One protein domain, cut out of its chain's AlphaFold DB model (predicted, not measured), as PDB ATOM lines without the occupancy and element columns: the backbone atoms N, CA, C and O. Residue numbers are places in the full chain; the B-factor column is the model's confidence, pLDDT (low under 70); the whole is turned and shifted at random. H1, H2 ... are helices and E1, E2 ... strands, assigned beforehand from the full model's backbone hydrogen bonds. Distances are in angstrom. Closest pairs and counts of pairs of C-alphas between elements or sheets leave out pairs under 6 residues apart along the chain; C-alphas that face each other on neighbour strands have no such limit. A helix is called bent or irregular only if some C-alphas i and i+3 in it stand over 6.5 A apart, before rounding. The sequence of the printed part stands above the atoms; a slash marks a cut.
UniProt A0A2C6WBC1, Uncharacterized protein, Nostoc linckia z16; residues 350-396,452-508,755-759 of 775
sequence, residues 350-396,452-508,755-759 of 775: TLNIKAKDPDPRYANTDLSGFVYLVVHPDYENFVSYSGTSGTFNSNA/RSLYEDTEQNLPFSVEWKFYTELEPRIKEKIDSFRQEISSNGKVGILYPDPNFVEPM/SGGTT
ATOM      1  N   THR A 350     211.345 170.905 107.488       83.94
ATOM      2  CA  THR A 350     212.432 171.026 106.507       83.94
ATOM      3  C   THR A 350     212.222 172.241 105.604       83.94
ATOM      4  O   THR A 350     211.200 172.344 104.920       83.94
ATOM      5  N   LEU A 351     213.208 173.140 105.593       85.00
ATOM      6  CA  LEU A 351     213.269 174.356 104.778       85.00
ATOM      7  C   LEU A 351     214.528 174.334 103.906       85.00
ATOM      8  O   LEU A 351     215.614 174.041 104.402       85.00
ATOM      9  N   ASN A 352     214.413 174.720 102.634       84.38
ATOM     10  CA  ASN A 352     215.584 175.039 101.820       84.38
ATOM     11  C   ASN A 352     215.981 176.489 102.090       84.38
ATOM     12  O   ASN A 352     215.171 177.400 101.925       84.38
ATOM     13  N   ILE A 353     217.227 176.691 102.500       85.69
ATOM     14  CA  ILE A 353     217.763 177.966 102.966       85.69
ATOM     15  C   ILE A 353     218.998 178.278 102.127       85.69
ATOM     16  O   ILE A 353     219.965 177.517 102.129       85.69
ATOM     17  N   LYS A 354     218.965 179.392 101.395       83.88
ATOM     18  CA  LYS A 354     220.090 179.871 100.585       83.88
ATOM     19  C   LYS A 354     220.373 181.331 100.898       83.88
ATOM     20  O   LYS A 354     219.449 182.132 100.976       83.88
ATOM     21  N   ALA A 355     221.645 181.673 101.034       82.56
ATOM     22  CA  ALA A 355     222.110 183.040 101.208       82.56
ATOM     23  C   ALA A 355     222.828 183.478  99.934       82.56
ATOM     24  O   ALA A 355     223.846 182.881  99.599       82.56
ATOM     25  N   LYS A 356     222.311 184.469  99.203       80.25
ATOM     26  CA  LYS A 356     222.977 184.981  97.998       80.25
ATOM     27  C   LYS A 356     223.829 186.202  98.344       80.25
ATOM     28  O   LYS A 356     223.302 187.151  98.923       80.25
ATOM     29  N   ASP A 357     225.102 186.192  97.964       73.06
ATOM     30  CA  ASP A 357     225.975 187.363  98.079       73.06
ATOM     31  C   ASP A 357     225.505 188.469  97.105       73.06
ATOM     32  O   ASP A 357     225.198 188.162  95.943       73.06
ATOM     33  N   PRO A 358     225.386 189.738  97.542       65.12
ATOM     34  CA  PRO A 358     225.064 190.849  96.655       65.12
ATOM     35  C   PRO A 358     226.218 191.242  95.721       65.12
ATOM     36  O   PRO A 358     225.945 191.832  94.678       65.12
ATOM     37  N   ASP A 359     227.482 190.951  96.052       65.50
ATOM     38  CA  ASP A 359     228.627 191.416  95.264       65.50
ATOM     39  C   ASP A 359     228.869 190.522  94.028       65.50
ATOM     40  O   ASP A 359     229.333 189.379  94.153       65.50
ATOM     41  N   PRO A 360     228.627 191.022  92.797       59.47
ATOM     42  CA  PRO A 360     228.756 190.216  91.587       59.47
ATOM     43  C   PRO A 360     230.200 189.774  91.303       59.47
ATOM     44  O   PRO A 360     230.405 188.861  90.503       59.47
ATOM     45  N   ARG A 361     231.211 190.363  91.960       58.44
ATOM     46  CA  ARG A 361     232.623 189.971  91.798       58.44
ATOM     47  C   ARG A 361     232.906 188.560  92.320       58.44
ATOM     48  O   ARG A 361     233.822 187.917  91.816       58.44
ATOM     49  N   TYR A 362     232.104 188.067  93.265       55.16
ATOM     50  CA  TYR A 362     232.206 186.710  93.817       55.16
ATOM     51  C   TYR A 362     231.203 185.720  93.194       55.16
ATOM     52  O   TYR A 362     231.207 184.541  93.532       55.16
ATOM     53  N   ALA A 363     230.369 186.157  92.244       50.75
ATOM     54  CA  ALA A 363     229.347 185.312  91.617       50.75
ATOM     55  C   ALA A 363     229.870 184.391  90.492       50.75
ATOM     56  O   ALA A 363     229.105 183.578  89.976       50.75
ATOM     57  N   ASN A 364     231.141 184.539  90.093       43.16
ATOM     58  CA  ASN A 364     231.691 184.009  88.834       43.16
ATOM     59  C   ASN A 364     232.785 182.930  89.002       43.16
ATOM     60  O   ASN A 364     233.456 182.578  88.033       43.16
ATOM     61  N   THR A 365     232.988 182.417  90.217       49.12
ATOM     62  CA  THR A 365     233.681 181.139  90.461       49.12
ATOM     63  C   THR A 365     232.654 180.000  90.505       49.12
ATOM     64  O   THR A 365     231.457 180.249  90.643       49.12
ATOM     65  N   ASP A 366     233.096 178.739  90.429       51.22
ATOM     66  CA  ASP A 366     232.205 177.559  90.384       51.22
ATOM     67  C   ASP A 366     231.326 177.359  91.648       51.22
ATOM     68  O   ASP A 366     230.466 176.479  91.694       51.22
ATOM     69  N   LEU A 367     231.509 178.203  92.668       51.12
ATOM     70  CA  LEU A 367     230.682 178.340  93.870       51.12
ATOM     71  C   LEU A 367     229.800 179.593  93.725       51.12
ATOM     72  O   LEU A 367     230.026 180.609  94.377       51.12
ATOM     73  N   SER A 368     228.829 179.540  92.813       50.22
ATOM     74  CA  SER A 368     228.176 180.710  92.205       50.22
ATOM     75  C   SER A 368     227.375 181.620  93.157       50.22
ATOM     76  O   SER A 368     226.148 181.565  93.232       50.22
ATOM     77  N   GLY A 369     228.070 182.534  93.842       59.66
ATOM     78  CA  GLY A 369     227.472 183.674  94.549       59.66
ATOM     79  C   GLY A 369     226.600 183.317  95.756       59.66
ATOM     80  O   GLY A 369     225.701 184.086  96.099       59.66
ATOM     81  N   PHE A 370     226.835 182.166  96.394       69.94
ATOM     82  CA  PHE A 370     226.170 181.784  97.643       69.94
ATOM     83  C   PHE A 370     227.122 181.902  98.838       69.94
ATOM     84  O   PHE A 370     228.258 181.437  98.791       69.94
ATOM     85  N   VAL A 371     226.633 182.495  99.926       74.31
ATOM     86  CA  VAL A 371     227.367 182.655 101.187       74.31
ATOM     87  C   VAL A 371     227.173 181.423 102.066       74.31
ATOM     88  O   VAL A 371     226.062 180.902 102.189       74.31
ATOM     89  N   TYR A 372     228.251 180.967 102.704       82.25
ATOM     90  CA  TYR A 372     228.202 179.841 103.632       82.25
ATOM     91  C   TYR A 372     227.327 180.167 104.847       82.25
ATOM     92  O   TYR A 372     227.447 181.234 105.457       82.25
ATOM     93  N   LEU A 373     226.472 179.211 105.211       87.00
ATOM     94  CA  LEU A 373     225.672 179.236 106.429       87.00
ATOM     95  C   LEU A 373     226.199 178.179 107.401       87.00
ATOM     96  O   LEU A 373     226.344 177.014 107.033       87.00
ATOM     97  N   VAL A 374     226.476 178.591 108.638       89.25
ATOM     98  CA  VAL A 374     226.990 177.734 109.716       89.25
ATOM     99  C   VAL A 374     226.061 177.822 110.922       89.25
ATOM    100  O   VAL A 374     225.634 178.909 111.299       89.25
ATOM    101  N   VAL A 375     225.726 176.693 111.541       90.62
ATOM    102  CA  VAL A 375     224.905 176.687 112.762       90.62
ATOM    103  C   VAL A 375     225.768 177.084 113.955       90.62
ATOM    104  O   VAL A 375     226.882 176.580 114.120       90.62
ATOM    105  N   HIS A 376     225.266 177.987 114.797       91.56
ATOM    106  CA  HIS A 376     225.964 178.352 116.024       91.56
ATOM    107  C   HIS A 376     226.095 177.125 116.955       91.56
ATOM    108  O   HIS A 376     225.070 176.504 117.246       91.56
ATOM    109  N   PRO A 377     227.296 176.788 117.480       86.25
ATOM    110  CA  PRO A 377     227.533 175.547 118.230       86.25
ATOM    111  C   PRO A 377     226.516 175.250 119.346       86.25
ATOM    112  O   PRO A 377     226.008 174.137 119.429       86.25
ATOM    113  N   ASP A 378     226.148 176.250 120.152       86.25
ATOM    114  CA  ASP A 378     225.156 176.126 121.236       86.25
ATOM    115  C   ASP A 378     223.751 175.649 120.795       86.25
ATOM    116  O   ASP A 378     222.951 175.261 121.648       86.25
ATOM    117  N   TYR A 379     223.426 175.695 119.495       87.88
ATOM    118  CA  TYR A 379     222.077 175.469 118.963       87.88
ATOM    119  C   TYR A 379     221.946 174.251 118.030       87.88
ATOM    120  O   TYR A 379     220.856 173.984 117.521       87.88
ATOM    121  N   GLU A 380     223.009 173.472 117.816       84.38
ATOM    122  CA  GLU A 380     222.999 172.333 116.875       84.38
ATOM    123  C   GLU A 380     221.997 171.229 117.246       84.38
ATOM    124  O   GLU A 380     221.503 170.517 116.378       84.38
ATOM    125  N   ASN A 381     221.599 171.134 118.515       84.00
ATOM    126  CA  ASN A 381     220.560 170.198 118.961       84.00
ATOM    127  C   ASN A 381     219.143 170.546 118.437       84.00
ATOM    128  O   ASN A 381     218.231 169.720 118.523       84.00
ATOM    129  N   PHE A 382     218.933 171.756 117.902       86.12
ATOM    130  CA  PHE A 382     217.623 172.243 117.447       86.12
ATOM    131  C   PHE A 382     217.436 172.194 115.920       86.12
ATOM    132  O   PHE A 382     216.295 172.237 115.450       86.12
ATOM    133  N   VAL A 383     218.519 172.047 115.143       88.25
ATOM    134  CA  VAL A 383     218.483 171.955 113.674       88.25
ATOM    135  C   VAL A 383     219.460 170.903 113.145       88.25
ATOM    136  O   VAL A 383     220.628 170.881 113.517       88.25
ATOM    137  N   SER A 384     219.015 170.079 112.197       86.12
ATOM    138  CA  SER A 384     219.927 169.342 111.318       86.12
ATOM    139  C   SER A 384     220.110 170.148 110.033       86.12
ATOM    140  O   SER A 384     219.162 170.288 109.261       86.12
ATOM    141  N   TYR A 385     221.291 170.737 109.831       83.31
ATOM    142  CA  TYR A 385     221.589 171.591 108.679       83.31
ATOM    143  C   TYR A 385     222.627 170.935 107.763       83.31
ATOM    144  O   TYR A 385     223.667 170.475 108.232       83.31
ATOM    145  N   SER A 386     222.357 170.897 106.457       79.56
ATOM    146  CA  SER A 386     223.255 170.316 105.456       79.56
ATOM    147  C   SER A 386     223.161 171.067 104.127       79.56
ATOM    148  O   SER A 386     222.103 171.118 103.493       79.56
ATOM    149  N   GLY A 387     224.277 171.668 103.701       79.38
ATOM    150  CA  GLY A 387     224.389 172.433 102.456       79.38
ATOM    151  C   GLY A 387     223.462 173.651 102.415       79.38
ATOM    152  O   GLY A 387     223.810 174.721 102.908       79.38
ATOM    153  N   THR A 388     222.283 173.477 101.812       77.38
ATOM    154  CA  THR A 388     221.232 174.505 101.688       77.38
ATOM    155  C   THR A 388     219.866 174.020 102.185       77.38
ATOM    156  O   THR A 388     218.834 174.482 101.697       77.38
ATOM    157  N   SER A 389     219.834 173.040 103.089       81.94
ATOM    158  CA  SER A 389     218.611 172.503 103.695       81.94
ATOM    159  C   SER A 389     218.770 172.412 105.211       81.94
ATOM    160  O   SER A 389     219.789 171.925 105.699       81.94
ATOM    161  N   GLY A 390     217.766 172.885 105.951       84.69
ATOM    162  CA  GLY A 390     217.700 172.799 107.407       84.69
ATOM    163  C   GLY A 390     216.401 172.147 107.865       84.69
ATOM    164  O   GLY A 390     215.319 172.596 107.485       84.69
ATOM    165  N   THR A 391     216.503 171.118 108.703       87.94
ATOM    166  CA  THR A 391     215.369 170.469 109.374       87.94
ATOM    167  C   THR A 391     215.313 170.922 110.832       87.94
ATOM    168  O   THR A 391     216.186 170.572 111.627       87.94
ATOM    169  N   PHE A 392     214.292 171.706 111.181       87.56
ATOM    170  CA  PHE A 392     214.134 172.372 112.478       87.56
ATOM    171  C   PHE A 392     213.151 171.621 113.379       87.56
ATOM    172  O   PHE A 392     212.012 171.338 112.998       87.56
ATOM    173  N   ASN A 393     213.576 171.309 114.600       84.44
ATOM    174  CA  ASN A 393     212.795 170.505 115.535       84.44
ATOM    175  C   ASN A 393     211.726 171.341 116.256       84.44
ATOM    176  O   ASN A 393     212.011 171.969 117.272       84.44
ATOM    177  N   SER A 394     210.468 171.286 115.801       86.69
ATOM    178  CA  SER A 394     209.357 171.954 116.498       86.69
ATOM    179  C   SER A 394     209.219 171.467 117.947       86.69
ATOM    180  O   SER A 394     209.244 170.262 118.226       86.69
ATOM    181  N   ASN A 395     209.084 172.401 118.883       86.19
ATOM    182  CA  ASN A 395     209.142 172.170 120.325       86.19
ATOM    183  C   ASN A 395     207.746 172.152 120.999       86.19
ATOM    184  O   ASN A 395     207.594 172.349 122.206       86.19
ATOM    185  N   ALA A 396     206.705 171.868 120.214       90.50
ATOM    186  CA  ALA A 396     205.352 171.615 120.699       90.50
ATOM    187  C   ALA A 396     204.847 170.219 120.319       90.50
ATOM    188  O   ALA A 396     205.329 169.577 119.382       90.50
ATOM    189  N   ARG A 452     201.904 176.950 107.256       83.94
ATOM    190  CA  ARG A 452     202.897 177.600 106.383       83.94
ATOM    191  C   ARG A 452     202.783 177.124 104.937       83.94
ATOM    192  O   ARG A 452     202.847 177.939 104.022       83.94
ATOM    193  N   SER A 453     202.538 175.827 104.732       81.00
ATOM    194  CA  SER A 453     202.347 175.236 103.398       81.00
ATOM    195  C   SER A 453     200.999 175.579 102.745       81.00
ATOM    196  O   SER A 453     200.704 175.060 101.671       81.00
ATOM    197  N   LEU A 454     200.161 176.390 103.404       83.88
ATOM    198  CA  LEU A 454     198.831 176.796 102.941       83.88
ATOM    199  C   LEU A 454     198.687 178.308 102.730       83.88
ATOM    200  O   LEU A 454     197.925 178.720 101.859       83.88
ATOM    201  N   TYR A 455     199.377 179.117 103.537       82.50
ATOM    202  CA  TYR A 455     199.243 180.582 103.532       82.50
ATOM    203  C   TYR A 455     200.512 181.323 103.088       82.50
ATOM    204  O   TYR A 455     200.505 182.547 103.062       82.50
ATOM    205  N   GLU A 456     201.590 180.595 102.767       71.06
ATOM    206  CA  GLU A 456     202.887 181.142 102.335       71.06
ATOM    207  C   GLU A 456     203.529 182.133 103.336       71.06
ATOM    208  O   GLU A 456     204.342 182.972 102.954       71.06
ATOM    209  N   ASP A 457     203.237 181.984 104.640       65.44
ATOM    210  CA  ASP A 457     203.861 182.721 105.761       65.44
ATOM    211  C   ASP A 457     205.353 182.334 105.946       65.44
ATOM    212  O   ASP A 457     205.770 181.732 106.944       65.44
ATOM    213  N   THR A 458     206.187 182.630 104.954       58.84
ATOM    214  CA  THR A 458     207.613 182.280 104.939       58.84
ATOM    215  C   THR A 458     208.462 183.235 105.776       58.84
ATOM    216  O   THR A 458     209.406 182.781 106.413       58.84
ATOM    217  N   GLU A 459     208.119 184.526 105.828       60.66
ATOM    218  CA  GLU A 459     208.999 185.562 106.396       60.66
ATOM    219  C   GLU A 459     208.752 185.881 107.884       60.66
ATOM    220  O   GLU A 459     209.705 186.144 108.613       60.66
ATOM    221  N   GLN A 460     207.503 185.850 108.371       61.28
ATOM    222  CA  GLN A 460     207.172 186.384 109.711       61.28
ATOM    223  C   GLN A 460     207.408 185.417 110.886       61.28
ATOM    224  O   GLN A 460     207.494 185.861 112.025       61.28
ATOM    225  N   ASN A 461     207.515 184.110 110.631       73.38
ATOM    226  CA  ASN A 461     207.712 183.078 111.657       73.38
ATOM    227  C   ASN A 461     208.794 182.079 111.213       73.38
ATOM    228  O   ASN A 461     208.499 180.909 110.967       73.38
ATOM    229  N   LEU A 462     210.039 182.523 111.030       84.81
ATOM    230  CA  LEU A 462     211.157 181.616 110.734       84.81
ATOM    231  C   LEU A 462     211.605 180.851 111.999       84.81
ATOM    232  O   LEU A 462     211.641 181.442 113.076       84.81
ATOM    233  N   PRO A 463     212.009 179.568 111.896       88.81
ATOM    234  CA  PRO A 463     212.528 178.790 113.030       88.81
ATOM    235  C   PRO A 463     213.958 179.163 113.462       88.81
ATOM    236  O   PRO A 463     214.581 178.433 114.234       88.81
ATOM    237  N   PHE A 464     214.508 180.258 112.936       91.00
ATOM    238  CA  PHE A 464     215.865 180.739 113.181       91.00
ATOM    239  C   PHE A 464     215.977 182.237 112.881       91.00
ATOM    240  O   PHE A 464     215.206 182.780 112.088       91.00
ATOM    241  N   SER A 465     217.008 182.874 113.432       90.88
ATOM    242  CA  SER A 465     217.579 184.117 112.903       90.88
ATOM    243  C   SER A 465     218.941 183.860 112.241       90.88
ATOM    244  O   SER A 465     219.519 182.774 112.366       90.88
ATOM    245  N   VAL A 466     219.442 184.849 111.494       89.62
ATOM    246  CA  VAL A 466     220.773 184.828 110.864       89.62
ATOM    247  C   VAL A 466     221.532 186.086 111.265       89.62
ATOM    248  O   VAL A 466     220.974 187.180 111.208       89.62
ATOM    249  N   GLU A 467     222.802 185.937 111.626       90.56
ATOM    250  CA  GLU A 467     223.730 187.048 111.840       90.56
ATOM    251  C   GLU A 467     224.870 186.974 110.814       90.56
ATOM    252  O   GLU A 467     225.506 185.929 110.669       90.56
ATOM    253  N   TRP A 468     225.144 188.068 110.102       87.56
ATOM    254  CA  TRP A 468     226.267 188.149 109.163       87.56
ATOM    255  C   TRP A 468     227.517 188.668 109.867       87.56
ATOM    256  O   TRP A 468     227.491 189.752 110.445       87.56
ATOM    257  N   LYS A 469     228.623 187.927 109.772       87.69
ATOM    258  CA  LYS A 469     229.946 188.351 110.257       87.69
ATOM    259  C   LYS A 469     231.010 188.094 109.201       87.69
ATOM    260  O   LYS A 469     230.886 187.151 108.418       87.69
ATOM    261  N   PHE A 470     232.062 188.907 109.169       84.25
ATOM    262  CA  PHE A 470     233.237 188.596 108.356       84.25
ATOM    263  C   PHE A 470     233.981 187.398 108.952       84.25
ATOM    264  O   PHE A 470     234.037 187.248 110.173       84.25
ATOM    265  N   TYR A 471     234.593 186.551 108.116       83.56
ATOM    266  CA  TYR A 471     235.320 185.365 108.587       83.56
ATOM    267  C   TYR A 471     236.372 185.711 109.659       83.56
ATOM    268  O   TYR A 471     236.532 184.985 110.637       83.56
ATOM    269  N   THR A 472     237.039 186.863 109.546       83.94
ATOM    270  CA  THR A 472     237.985 187.390 110.545       83.94
ATOM    271  C   THR A 472     237.365 187.655 111.923       83.94
ATOM    272  O   THR A 472     238.043 187.439 112.929       83.94
ATOM    273  N   GLU A 473     236.092 188.041 111.995       86.62
ATOM    274  CA  GLU A 473     235.358 188.396 113.222       86.62
ATOM    275  C   GLU A 473     234.765 187.179 113.951       86.62
ATOM    276  O   GLU A 473     234.384 187.283 115.115       86.62
ATOM    277  N   LEU A 474     234.689 186.020 113.287       86.62
ATOM    278  CA  LEU A 474     234.088 184.810 113.852       86.62
ATOM    279  C   LEU A 474     234.833 184.297 115.094       86.62
ATOM    280  O   LEU A 474     236.065 184.357 115.187       86.62
ATOM    281  N   GLU A 475     234.089 183.712 116.031       88.81
ATOM    282  CA  GLU A 475     234.673 183.038 117.191       88.81
ATOM    283  C   GLU A 475     235.523 181.821 116.769       88.81
ATOM    284  O   GLU A 475     235.182 181.152 115.788       88.81
ATOM    285  N   PRO A 476     236.589 181.459 117.517       86.69
ATOM    286  CA  PRO A 476     237.457 180.329 117.167       86.69
ATOM    287  C   PRO A 476     236.704 179.008 116.934       86.69
ATOM    288  O   PRO A 476     237.003 178.302 115.979       86.69
ATOM    289  N   ARG A 477     235.670 178.724 117.740       85.12
ATOM    290  CA  ARG A 477     234.813 177.525 117.618       85.12
ATOM    291  C   ARG A 477     233.969 177.485 116.338       85.12
ATOM    292  O   ARG A 477     233.513 176.419 115.939       85.12
ATOM    293  N   ILE A 478     233.708 178.644 115.734       86.38
ATOM    294  CA  ILE A 478     232.944 178.766 114.486       86.38
ATOM    295  C   ILE A 478     233.905 178.671 113.294       86.38
ATOM    296  O   ILE A 478     233.609 177.957 112.338       86.38
ATOM    297  N   LYS A 479     235.091 179.296 113.393       84.56
ATOM    298  CA  LYS A 479     236.194 179.142 112.423       84.56
ATOM    299  C   LYS A 479     236.601 177.679 112.254       84.56
ATOM    300  O   LYS A 479     236.514 177.160 111.152       84.56
ATOM    301  N   GLU A 480     236.905 176.988 113.353       83.62
ATOM    302  CA  GLU A 480     237.329 175.579 113.363       83.62
ATOM    303  C   GLU A 480     236.366 174.653 112.591       83.62
ATOM    304  O   GLU A 480     236.797 173.775 111.841       83.62
ATOM    305  N   LYS A 481     235.051 174.895 112.700       81.88
ATOM    306  CA  LYS A 481     234.036 174.168 111.925       81.88
ATOM    307  C   LYS A 481     234.082 174.498 110.440       81.88
ATOM    308  O   LYS A 481     234.068 173.577 109.630       81.88
ATOM    309  N   ILE A 482     234.150 175.775 110.076       79.69
ATOM    310  CA  ILE A 482     234.238 176.224 108.679       79.69
ATOM    311  C   ILE A 482     235.500 175.659 108.009       79.69
ATOM    312  O   ILE A 482     235.418 175.075 106.929       79.69
ATOM    313  N   ASP A 483     236.641 175.748 108.691       76.56
ATOM    314  CA  ASP A 483     237.944 175.285 108.207       76.56
ATOM    315  C   ASP A 483     237.937 173.767 107.935       76.56
ATOM    316  O   ASP A 483     238.547 173.293 106.970       76.56
ATOM    317  N   SER A 484     237.178 172.996 108.729       70.81
ATOM    318  CA  SER A 484     237.013 171.547 108.538       70.81
ATOM    319  C   SER A 484     236.345 171.166 107.204       70.81
ATOM    320  O   SER A 484     236.648 170.105 106.656       70.81
ATOM    321  N   PHE A 485     235.513 172.047 106.630       65.56
ATOM    322  CA  PHE A 485     234.831 171.827 105.346       65.56
ATOM    323  C   PHE A 485     235.670 172.205 104.109       65.56
ATOM    324  O   PHE A 485     235.218 171.988 102.987       65.56
ATOM    325  N   ARG A 486     236.912 172.685 104.296       56.28
ATOM    326  CA  ARG A 486     237.941 172.871 103.250       56.28
ATOM    327  C   ARG A 486     237.486 173.610 101.982       56.28
ATOM    328  O   ARG A 486     237.457 173.041 100.890       56.28
ATOM    329  N   GLN A 487     237.307 174.922 102.094       54.03
ATOM    330  CA  GLN A 487     237.462 175.836 100.958       54.03
ATOM    331  C   GLN A 487     238.066 177.162 101.428       54.03
ATOM    332  O   GLN A 487     237.877 177.560 102.576       54.03
ATOM    333  N   GLU A 488     238.830 177.824 100.558       58.44
ATOM    334  CA  GLU A 488     239.508 179.088 100.868       58.44
ATOM    335  C   GLU A 488     238.502 180.250 100.903       58.44
ATOM    336  O   GLU A 488     238.415 181.058  99.976       58.44
ATOM    337  N   ILE A 489     237.726 180.350 101.987       64.75
ATOM    338  CA  ILE A 489     236.973 181.571 102.282       64.75
ATOM    339  C   ILE A 489     237.999 182.689 102.469       64.75
ATOM    340  O   ILE A 489     238.775 182.688 103.425       64.75
ATOM    341  N   SER A 490     238.026 183.637 101.529       64.00
ATOM    342  CA  SER A 490     238.933 184.783 101.613       64.00
ATOM    343  C   SER A 490     238.727 185.533 102.934       64.00
ATOM    344  O   SER A 490     237.609 185.583 103.448       64.00
ATOM    345  N   SER A 491     239.769 186.185 103.458       65.31
ATOM    346  CA  SER A 491     239.716 186.916 104.740       65.31
ATOM    347  C   SER A 491     238.599 187.965 104.838       65.31
ATOM    348  O   SER A 491     238.262 188.401 105.935       65.31
ATOM    349  N   ASN A 492     238.046 188.376 103.696       69.25
ATOM    350  CA  ASN A 492     237.035 189.418 103.564       69.25
ATOM    351  C   ASN A 492     235.633 188.844 103.276       69.25
ATOM    352  O   ASN A 492     234.688 189.610 103.111       69.25
ATOM    353  N   GLY A 493     235.488 187.518 103.190       73.56
ATOM    354  CA  GLY A 493     234.201 186.858 102.992       73.56
ATOM    355  C   GLY A 493     233.314 186.972 104.232       73.56
ATOM    356  O   GLY A 493     233.785 186.807 105.361       73.56
ATOM    357  N   LYS A 494     232.023 187.239 104.022       81.12
ATOM    358  CA  LYS A 494     231.000 187.088 105.063       81.12
ATOM    359  C   LYS A 494     230.626 185.614 105.232       81.12
ATOM    360  O   LYS A 494     230.756 184.817 104.307       81.12
ATOM    361  N   VAL A 495     230.132 185.273 106.415       84.06
ATOM    362  CA  VAL A 495     229.508 183.988 106.748       84.06
ATOM    363  C   VAL A 495     228.236 184.287 107.539       84.06
ATOM    364  O   VAL A 495     228.224 185.200 108.367       84.06
ATOM    365  N   GLY A 496     227.158 183.549 107.270       88.44
ATOM    366  CA  GLY A 496     225.915 183.661 108.033       88.44
ATOM    367  C   GLY A 496     225.875 182.650 109.166       88.44
ATOM    368  O   GLY A 496     225.918 181.443 108.928       88.44
ATOM    369  N   ILE A 497     225.770 183.134 110.397       90.94
ATOM    370  CA  ILE A 497     225.588 182.294 111.575       90.94
ATOM    371  C   ILE A 497     224.086 182.080 111.780       90.94
ATOM    372  O   ILE A 497     223.344 183.032 112.019       90.94
ATOM    373  N   LEU A 498     223.640 180.831 111.677       91.62
ATOM    374  CA  LEU A 498     222.272 180.401 111.952       91.62
ATOM    375  C   LEU A 498     222.065 180.216 113.458       91.62
ATOM    376  O   LEU A 498     222.761 179.422 114.100       91.62
ATOM    377  N   TYR A 499     221.042 180.886 113.986       91.56
ATOM    378  CA  TYR A 499     220.573 180.781 115.366       91.56
ATOM    379  C   TYR A 499     219.130 180.241 115.391       91.56
ATOM    380  O   TYR A 499     218.185 181.030 115.363       91.56
ATOM    381  N   PRO A 500     218.930 178.908 115.400       91.00
ATOM    382  CA  PRO A 500     217.626 178.284 115.641       91.00
ATOM    383  C   PRO A 500     216.954 178.781 116.926       91.00
ATOM    384  O   PRO A 500     217.630 178.948 117.936       91.00
ATOM    385  N   ASP A 501     215.628 178.936 116.924       90.00
ATOM    386  CA  ASP A 501     214.857 179.195 118.148       90.00
ATOM    387  C   ASP A 501     214.552 177.873 118.892       90.00
ATOM    388  O   ASP A 501     213.791 177.047 118.377       90.00
ATOM    389  N   PRO A 502     215.074 177.654 120.120       86.31
ATOM    390  CA  PRO A 502     214.759 176.471 120.927       86.31
ATOM    391  C   PRO A 502     213.268 176.326 121.262       86.31
ATOM    392  O   PRO A 502     212.796 175.223 121.534       86.31
ATOM    393  N   ASN A 503     212.517 177.429 121.274       87.56
ATOM    394  CA  ASN A 503     211.107 177.482 121.654       87.56
ATOM    395  C   ASN A 503     210.156 177.536 120.441       87.56
ATOM    396  O   ASN A 503     208.950 177.742 120.612       87.56
ATOM    397  N   PHE A 504     210.679 177.269 119.240       89.00
ATOM    398  CA  PHE A 504     209.937 177.307 117.986       89.00
ATOM    399  C   PHE A 504     208.734 176.350 117.960       89.00
ATOM    400  O   PHE A 504     208.829 175.160 118.284       89.00
ATOM    401  N   VAL A 505     207.594 176.854 117.486       90.31
ATOM    402  CA  VAL A 505     206.344 176.109 117.292       90.31
ATOM    403  C   VAL A 505     205.851 176.362 115.873       90.31
ATOM    404  O   VAL A 505     205.720 177.515 115.476       90.31
ATOM    405  N   GLU A 506     205.570 175.296 115.123       90.50
ATOM    406  CA  GLU A 506     205.059 175.419 113.754       90.50
ATOM    407  C   GLU A 506     203.525 175.499 113.807       90.50
ATOM    408  O   GLU A 506     202.901 174.627 114.420       90.50
ATOM    409  N   PRO A 507     202.878 176.510 113.201       90.19
ATOM    410  CA  PRO A 507     201.423 176.579 113.184       90.19
ATOM    411  C   PRO A 507     200.842 175.422 112.358       90.19
ATOM    412  O   PRO A 507     201.185 175.226 111.192       90.19
ATOM    413  N   MET A 508     199.930 174.663 112.968       91.88
ATOM    414  CA  MET A 508     199.231 173.535 112.347       91.88
ATOM    415  C   MET A 508     197.728 173.835 112.281       91.88
ATOM    416  O   MET A 508     197.111 174.148 113.297       91.88
ATOM    417  N   SER A 755     212.731 178.660 101.107       69.81
ATOM    418  CA  SER A 755     211.754 178.020 100.218       69.81
ATOM    419  C   SER A 755     211.413 176.587 100.636       69.81
ATOM    420  O   SER A 755     212.242 175.849 101.174       69.81
ATOM    421  N   GLY A 756     210.177 176.171 100.363       56.72
ATOM    422  CA  GLY A 756     209.626 174.913 100.869       56.72
ATOM    423  C   GLY A 756     209.140 175.013 102.319       56.72
ATOM    424  O   GLY A 756     209.132 176.084 102.921       56.72
ATOM    425  N   GLY A 757     208.688 173.882 102.856       57.34
ATOM    426  CA  GLY A 757     208.003 173.808 104.148       57.34
ATOM    427  C   GLY A 757     207.141 172.555 104.235       57.34
ATOM    428  O   GLY A 757     205.925 172.634 104.381       57.34
ATOM    429  N   THR A 758     207.758 171.386 104.059       55.69
ATOM    430  CA  THR A 758     207.057 170.096 104.090       55.69
ATOM    431  C   THR A 758     207.193 169.448 105.461       55.69
ATOM    432  O   THR A 758     208.305 169.113 105.871       55.69
ATOM    433  N   THR A 759     206.066 169.203 106.127       58.78
ATOM    434  CA  THR A 759     205.966 168.307 107.291       58.78
ATOM    435  C   THR A 759     204.941 167.205 107.023       58.78
ATOM    436  O   THR A 759     204.081 167.316 106.144       58.78
TER     437      THR A 759
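AT A GLANCE: This is residues 350 to 396, 452 to 508 and 755 to 759 of the 775 residues of an uncharacterized protein of Nostoc linckia z16 (UniProt A0A2C6WBC1). Two small sheets, one of E3, E4, E1 and E7 and one of E2, E6 and E5, stand next to each other and meet through a few close C-alphas, with the short helix H1 near the ends of both. H3 grazes the three-stranded sheet, H2 grazes the other beside E7, and residues 483 to 488 stick out. The printed part has 109 residues, in the order E1 E2 H1 E3 E4 H2 E5 H3 E6 E7. The first sheet is antiparallel in the order E3, E4, E1, E7; the second is mixed, in the order E2, E6, E5. The class is mixed, helices and strands; the whole is compact, with a radius of gyration of the C-alphas of 14.9 A and spans of 43 by 29 by 19 A.

IN THESE COORDINATES: E1, residues 350 to 356, begins with C-alpha 350 at (212.432, 171.026, 106.507) and is 19.5 A long. E2 is residues 373 to 375, H1 residues 377 to 382, E3 residues 383 to 386 and E4 residues 389 to 392. H1 is irregular: C-alphas 378 and 381 are 7.8 A apart. After a cut come H2, residues 452 to 455, E5, residues 464 to 470 and 19.7 A, H3, residues 476 to 484 and 12.3 A, and E6, residues 494 to 500 and 19.2 A. After a second cut, E7, residues 755 to 758, ends with C-alpha 758 at (207.057, 170.096, 104.090).

HOW THE PARTS SIT: In the four-stranded sheet, only just strongly twisted with C-alphas up to 4.5 A off its best plane, E3 and E4 form a hairpin, with N 384 and O 391 2.9 A apart. E4 and E1 are antiparallel, with N 351 and O 390 at 2.9 A. E1 and E7 are antiparallel, with N 352 and O 755 at 2.8 A. H2 only grazes this sheet; the closest C-alphas of H2 and E7 are those of Ser 453 and Gly 757, 5.9 A. In the other sheet E2 and E6 are parallel, with N 374 and O 496 at 2.9 A, and E6 and E5 antiparallel, with N 497 and O 467 at 2.8 A. H1 is on this sheet at a height over the sheet of 4.3 A, only just above its level, over none of its strands. H3 only grazes it, with residues 478 to 482. In H1, 0 of 2 O i to N i+4 pairs are within hydrogen-bond range, beside 2 of 3 O i to N i+3 pairs; H3 has 4 of 5, and H2 is too short.

THE WHOLE: The C-alphas of Arg 361 and Ala 396 are the farthest apart, 43.8 A. The gaps are 15.7 A from C-alpha 396 to 452 and 18.0 A from C-alpha 508 to 755. The link from E1 to E2 is long. The model's pLDDT is under 70 in 30 residues: 358 to 370, 457 to 460, 485 to 492 and 755 to 759.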